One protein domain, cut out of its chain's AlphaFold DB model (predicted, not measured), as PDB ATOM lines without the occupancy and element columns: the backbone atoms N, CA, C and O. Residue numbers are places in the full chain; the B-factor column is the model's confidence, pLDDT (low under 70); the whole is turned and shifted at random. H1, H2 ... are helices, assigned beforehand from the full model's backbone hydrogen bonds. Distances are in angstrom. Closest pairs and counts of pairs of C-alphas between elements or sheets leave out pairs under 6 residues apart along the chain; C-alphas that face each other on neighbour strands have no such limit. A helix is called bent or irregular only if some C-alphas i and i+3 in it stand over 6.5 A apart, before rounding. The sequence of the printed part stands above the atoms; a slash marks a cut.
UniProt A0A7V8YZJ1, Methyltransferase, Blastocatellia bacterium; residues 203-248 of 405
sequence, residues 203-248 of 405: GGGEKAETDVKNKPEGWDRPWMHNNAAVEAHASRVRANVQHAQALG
ATOM      1  N   GLY A 203     232.198 235.614 143.704       57.62
ATOM      2  CA  GLY A 203     232.752 234.318 144.103       57.62
ATOM      3  C   GLY A 203     233.167 234.255 145.573       57.62
ATOM      4  O   GLY A 203     233.047 235.220 146.325       57.62
ATOM      5  N   GLY A 204     233.698 233.105 146.002       53.62
ATOM      6  CA  GLY A 204     234.029 232.842 147.413       53.62
ATOM      7  C   GLY A 204     235.043 233.806 148.054       53.62
ATOM      8  O   GLY A 204     235.106 233.882 149.275       53.62
ATOM      9  N   GLY A 205     235.801 234.570 147.256       57.31
ATOM     10  CA  GLY A 205     236.800 235.538 147.730       57.31
ATOM     11  C   GLY A 205     236.244 236.879 148.230       57.31
ATOM     12  O   GLY A 205     237.019 237.729 148.660       57.31
ATOM     13  N   GLU A 206     234.929 237.101 148.167       59.47
ATOM     14  CA  GLU A 206     234.290 238.328 148.676       59.47
ATOM     15  C   GLU A 206     234.060 238.321 150.186       59.47
ATOM     16  O   GLU A 206     233.887 239.384 150.797       59.47
ATOM     17  N   LYS A 207     234.052 237.129 150.788       62.88
ATOM     18  CA  LYS A 207     233.925 236.952 152.230       62.88
ATOM     19  C   LYS A 207     235.312 237.046 152.855       62.88
ATOM     20  O   LYS A 207     236.222 236.321 152.467       62.88
ATOM     21  N   ALA A 208     235.459 237.927 153.843       57.31
ATOM     22  CA  ALA A 208     236.672 238.001 154.656       57.31
ATOM     23  C   ALA A 208     236.845 236.763 155.556       57.31
ATOM     24  O   ALA A 208     237.926 236.487 156.061       57.31
ATOM     25  N   GLU A 209     235.791 235.969 155.724       58.59
ATOM     26  CA  GLU A 209     235.856 234.651 156.341       58.59
ATOM     27  C   GLU A 209     236.415 233.644 155.326       58.59
ATOM     28  O   GLU A 209     235.680 232.892 154.686       58.59
ATOM     29  N   THR A 210     237.734 233.627 155.142       54.94
ATOM     30  CA  THR A 210     238.387 232.466 154.529       54.94
ATOM     31  C   THR A 210     238.172 231.267 155.446       54.94
ATOM     32  O   THR A 210     238.605 231.304 156.596       54.94
ATOM     33  N   ASP A 211     237.523 230.204 154.967       51.75
ATOM     34  CA  ASP A 211     237.376 228.956 155.720       51.75
ATOM     35  C   ASP A 211     238.738 228.251 155.822       51.75
ATOM     36  O   ASP A 211     239.089 227.355 155.052       51.75
ATOM     37  N   VAL A 212     239.564 228.716 156.763       56.44
ATOM     38  CA  VAL A 212     240.934 228.230 156.986       56.44
ATOM     39  C   VAL A 212     240.939 226.738 157.340       56.44
ATOM     40  O   VAL A 212     241.959 226.070 157.170       56.44
ATOM     41  N   LYS A 213     239.802 226.206 157.808       53.91
ATOM     42  CA  LYS A 213     239.648 224.824 158.276       53.91
ATOM     43  C   LYS A 213     239.606 223.793 157.145       53.91
ATOM     44  O   LYS A 213     239.914 222.638 157.411       53.91
ATOM     45  N   ASN A 214     239.294 224.196 155.909       55.16
ATOM     46  CA  ASN A 214     239.094 223.286 154.769       55.16
ATOM     47  C   ASN A 214     240.069 223.526 153.597       55.16
ATOM     48  O   ASN A 214     239.812 223.095 152.471       55.16
ATOM     49  N   LYS A 215     241.195 224.220 153.824       64.38
ATOM     50  CA  LYS A 215     242.168 224.514 152.757       64.38
ATOM     51  C   LYS A 215     243.047 223.293 152.416       64.38
ATOM     52  O   LYS A 215     243.477 222.590 153.330       64.38
ATOM     53  N   PRO A 216     243.369 223.057 151.127       62.59
ATOM     54  CA  PRO A 216     244.330 222.034 150.725       62.59
ATOM     55  C   PRO A 216     245.708 222.249 151.362       62.59
ATOM     56  O   PRO A 216     246.142 223.384 151.580       62.59
ATOM     57  N   GLU A 217     246.420 221.156 151.619       67.44
ATOM     58  CA  GLU A 217     247.792 221.191 152.127       67.44
ATOM     59  C   GLU A 217     248.697 222.015 151.184       67.44
ATOM     60  O   GLU A 217     248.663 221.843 149.965       67.44
ATOM     61  N   GLY A 218     249.458 222.971 151.733       70.25
ATOM     62  CA  GLY A 218     250.322 223.884 150.965       70.25
ATOM     63  C   GLY A 218     249.681 225.201 150.493       70.25
ATOM     64  O   GLY A 218     250.382 226.049 149.942       70.25
ATOM     65  N   TRP A 219     248.384 225.426 150.735       66.12
ATOM     66  CA  TRP A 219     247.702 226.695 150.408       66.12
ATOM     67  C   TRP A 219     247.687 227.727 151.540       66.12
ATOM     68  O   TRP A 219     247.136 228.818 151.381       66.12
ATOM     69  N   ASP A 220     248.307 227.403 152.674       75.62
ATOM     70  CA  ASP A 220     248.431 228.324 153.792       75.62
ATOM     71  C   ASP A 220     249.447 229.435 153.502       75.62
ATOM     72  O   ASP A 220     250.627 229.163 153.280       75.62
ATOM     73  N   ARG A 221     249.005 230.696 153.507       77.38
ATOM     74  CA  ARG A 221     249.877 231.855 153.281       77.38
ATOM     75  C   ARG A 221     249.884 232.761 154.512       77.38
ATOM     76  O   ARG A 221     248.816 233.012 155.061       77.38
ATOM     77  N   PRO A 222     251.033 233.359 154.891       78.25
ATOM     78  CA  PRO A 222     251.140 234.184 156.101       78.25
ATOM     79  C   PRO A 222     250.102 235.313 156.217       78.25
ATOM     80  O   PRO A 222     249.655 235.631 157.315       78.25
ATOM     81  N   TRP A 223     249.673 235.901 155.094       78.81
ATOM     82  CA  TRP A 223     248.672 236.974 155.083       78.81
ATOM     83  C   TRP A 223     247.251 236.506 155.441       78.81
ATOM     84  O   TRP A 223     246.448 237.333 155.856       78.81
ATOM     85  N   MET A 224     246.941 235.208 155.320       74.94
ATOM     86  CA  MET A 224     245.615 234.641 155.623       74.94
ATOM     87  C   MET A 224     245.320 234.574 157.126       74.94
ATOM     88  O   MET A 224     244.167 234.447 157.520       74.94
ATOM     89  N   HIS A 225     246.352 234.688 157.964       80.00
ATOM     90  CA  HIS A 225     246.228 234.757 159.425       80.00
ATOM     91  C   HIS A 225     246.154 236.199 159.943       80.00
ATOM     92  O   HIS A 225     246.082 236.428 161.146       80.00
ATOM     93  N   ASN A 226     246.200 237.186 159.041       83.19
ATOM     94  CA  ASN A 226     246.088 238.598 159.373       83.19
ATOM     95  C   ASN A 226     244.722 239.126 158.926       83.19
ATOM     96  O   ASN A 226     244.510 239.404 157.746       83.19
ATOM     97  N   ASN A 227     243.826 239.339 159.890       81.50
ATOM     98  CA  ASN A 227     242.461 239.808 159.640       81.50
ATOM     99  C   ASN A 227     242.407 241.100 158.807       81.50
ATOM    100  O   ASN A 227     241.552 241.225 157.936       81.50
ATOM    101  N   ALA A 228     243.337 242.041 159.009       82.69
ATOM    102  CA  ALA A 228     243.377 243.281 158.234       82.69
ATOM    103  C   ALA A 228     243.785 243.038 156.770       82.69
ATOM    104  O   ALA A 228     243.240 243.658 155.858       82.69
ATOM    105  N   ALA A 229     244.719 242.114 156.526       80.00
ATOM    106  CA  ALA A 229     245.136 241.749 155.173       80.00
ATOM    107  C   ALA A 229     244.047 240.957 154.430       80.00
ATOM    108  O   ALA A 229     243.841 241.167 153.233       80.00
ATOM    109  N   VAL A 230     243.333 240.081 155.141       79.19
ATOM    110  CA  VAL A 230     242.193 239.332 154.603       79.19
ATOM    111  C   VAL A 230     241.036 240.272 154.256       79.19
ATOM    112  O   VAL A 230     240.514 240.203 153.145       79.19
ATOM    113  N   GLU A 231     240.702 241.219 155.132       82.50
ATOM    114  CA  GLU A 231     239.665 242.223 154.866       82.50
ATOM    115  C   GLU A 231     240.038 243.150 153.697       82.50
ATOM    116  O   GLU A 231     239.209 243.441 152.832       82.50
ATOM    117  N   ALA A 232     241.305 243.566 153.600       82.12
ATOM    118  CA  ALA A 232     241.794 244.354 152.469       82.12
ATOM    119  C   ALA A 232     241.733 243.570 151.144       82.12
ATOM    120  O   ALA A 232     241.399 244.133 150.096       82.12
ATOM    121  N   HIS A 233     242.029 242.265 151.171       78.31
ATOM    122  CA  HIS A 233     241.878 241.390 150.011       78.31
ATOM    123  C   HIS A 233     240.410 241.266 149.592       78.31
ATOM    124  O   HIS A 233     240.096 241.525 148.430       78.31
ATOM    125  N   ALA A 234     239.520 240.951 150.536       77.88
ATOM    126  CA  ALA A 234     238.088 240.820 150.290       77.88
ATOM    127  C   ALA A 234     237.483 242.131 149.759       77.88
ATOM    128  O   ALA A 234     236.728 242.120 148.790       77.88
ATOM    129  N   SER A 235     237.889 243.280 150.310       82.62
ATOM    130  CA  SER A 235     237.487 244.606 149.825       82.62
ATOM    131  C   SER A 235     237.901 244.855 148.374       82.62
ATOM    132  O   SER A 235     237.089 245.319 147.573       82.62
ATOM    133  N   ARG A 236     239.136 244.496 147.996       81.50
ATOM    134  CA  ARG A 236     239.603 244.600 146.604       81.50
ATOM    135  C   ARG A 236     238.821 243.674 145.671       81.50
ATOM    136  O   ARG A 236     238.485 244.078 144.562       81.50
ATOM    137  N   VAL A 237     238.528 242.448 146.106       73.94
ATOM    138  CA  VAL A 237     237.723 241.498 145.325       73.94
ATOM    139  C   VAL A 237     236.304 242.035 145.124       73.94
ATOM    140  O   VAL A 237     235.852 242.081 143.985       73.94
ATOM    141  N   ARG A 238     235.642 242.536 146.175       80.19
ATOM    142  CA  ARG A 238     234.307 243.154 146.074       80.19
ATOM    143  C   ARG A 238     234.286 244.344 145.116       80.19
ATOM    144  O   ARG A 238     233.387 244.432 144.288       80.19
ATOM    145  N   ALA A 239     235.292 245.219 145.174       80.81
ATOM    146  CA  ALA A 239     235.407 246.342 144.242       80.81
ATOM    147  C   ALA A 239     235.556 245.869 142.782       80.81
ATOM    148  O   ALA A 239     234.890 246.395 141.890       80.81
ATOM    149  N   ASN A 240     236.370 244.836 142.535       74.56
ATOM    150  CA  ASN A 240     236.525 244.244 141.204       74.56
ATOM    151  C   ASN A 240     235.229 243.585 140.704       74.56
ATOM    152  O   ASN A 240     234.895 243.729 139.530       74.56
ATOM    153  N   VAL A 241     234.497 242.887 141.578       72.81
ATOM    154  CA  VAL A 241     233.206 242.263 141.248       72.81
ATOM    155  C   VAL A 241     232.165 243.328 140.914       72.81
ATOM    156  O   VAL A 241     231.547 243.243 139.859       72.81
ATOM    157  N   GLN A 242     232.032 244.375 141.735       80.38
ATOM    158  CA  GLN A 242     231.125 245.496 141.457       80.38
ATOM    159  C   GLN A 242     231.451 246.173 140.124       80.38
ATOM    160  O   GLN A 242     230.554 246.453 139.331       80.38
ATOM    161  N   HIS A 243     232.738 246.395 139.846       77.75
ATOM    162  CA  HIS A 243     233.176 246.946 138.569       77.75
ATOM    163  C   HIS A 243     232.823 246.019 137.392       77.75
ATOM    164  O   HIS A 243     232.263 246.474 136.396       77.75
ATOM    165  N   ALA A 244     233.077 244.713 137.518       70.19
ATOM    166  CA  ALA A 244     232.733 243.727 136.496       70.19
ATOM    167  C   ALA A 244     231.215 243.623 136.265       70.19
ATOM    168  O   ALA A 244     230.781 243.530 135.119       70.19
ATOM    169  N   GLN A 245     230.401 243.685 137.321       77.56
ATOM    170  CA  GLN A 245     228.937 243.685 137.225       77.56
ATOM    171  C   GLN A 245     228.413 244.940 136.530       77.56
ATOM    172  O   GLN A 245     227.535 244.842 135.674       77.56
ATOM    173  N   ALA A 246     228.981 246.108 136.844       79.19
ATOM    174  CA  ALA A 246     228.619 247.365 136.196       79.19
ATOM    175  C   ALA A 246     228.943 247.357 134.691       79.19
ATOM    176  O   ALA A 246     228.174 247.885 133.889       79.19
ATOM    177  N   LEU A 247     230.067 246.745 134.307       74.50
ATOM    178  CA  LEU A 247     230.483 246.615 132.910       74.50
ATOM    179  C   LEU A 247     229.718 245.521 132.152       74.50
ATOM    180  O   LEU A 247     229.473 245.658 130.955       74.50
ATOM    181  N   GLY A 248     229.339 244.440 132.830       73.69
ATOM    182  CA  GLY A 248     228.682 243.286 132.232       73.69
ATOM    183  C   GLY A 248     229.646 242.223 131.691       73.69
ATOM    184  O   GLY A 248     230.879 242.319 131.768       73.69
TER     185      GLY A 248
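AT A GLANCE: This is residues 203 to 248 of the 405 residues of the protein "Methyltransferase" of Blastocatellia bacterium (UniProt A0A7V8YZJ1). One long straight helix, H2, makes the length of the model, with a looping unnamed stretch, residues 203 to 221, before it and a single-turn helix, H1, at the corner where H2 begins. The unnamed stretch starts beside H2, with residues 206 to 208 next to that helix, swings out in a free loop at residues 213 to 219, and returns to H1. The printed part has 46 residues with two named helices, H1 then H2, and no named strand; the class is all helix. It is loose, with a radius of gyration of the C-alphas of 12.1 A, and elongated, spanning 36 by 21 by 14 A.

HOW THE PARTS SIT: Residues 203 to 221 hold no named element, and their C-alphas lie 4 to 18 A from the mean of all C-alphas. H1, residues 222 to 225, and H2, residues 227 to 247, are joined by a tight link of one residue. They only just touch, with 3 pairs of C-alphas within 8 A, and touch only at the corner by their link. H2 touches H1 with residues 229 to 230 alone; the closest C-alphas are those of Met 224 and Val 230, 5.9 A apart. In H2 every O i to N i+4 pair is within hydrogen-bond range; H1 is too short for such a pair, and its one O i to N i+3 pair is within range.

IN THESE COORDINATES: The printed part begins at Gly 203, C-alpha (232.752, 234.318, 144.103). H1 runs from Pro 222, C-alpha (251.140, 234.184, 156.101), to His 225. H2 runs from Asn 227 to Leu 247, C-alpha (230.483, 246.615, 132.910), 30.1 A from first to last C-alpha, and is not bent.

THE WHOLE: The C-alphas of Glu 217 and Leu 247, the two farthest apart, are 36.3 A apart. Residues 213 to 219 stand free, and so do residues 242 to 248, of which 242 to 247 belong to H2. The printed part has no cut. Its mean pLDDT is 71.3, and residues 203 to 217 and residue 219 are under 70.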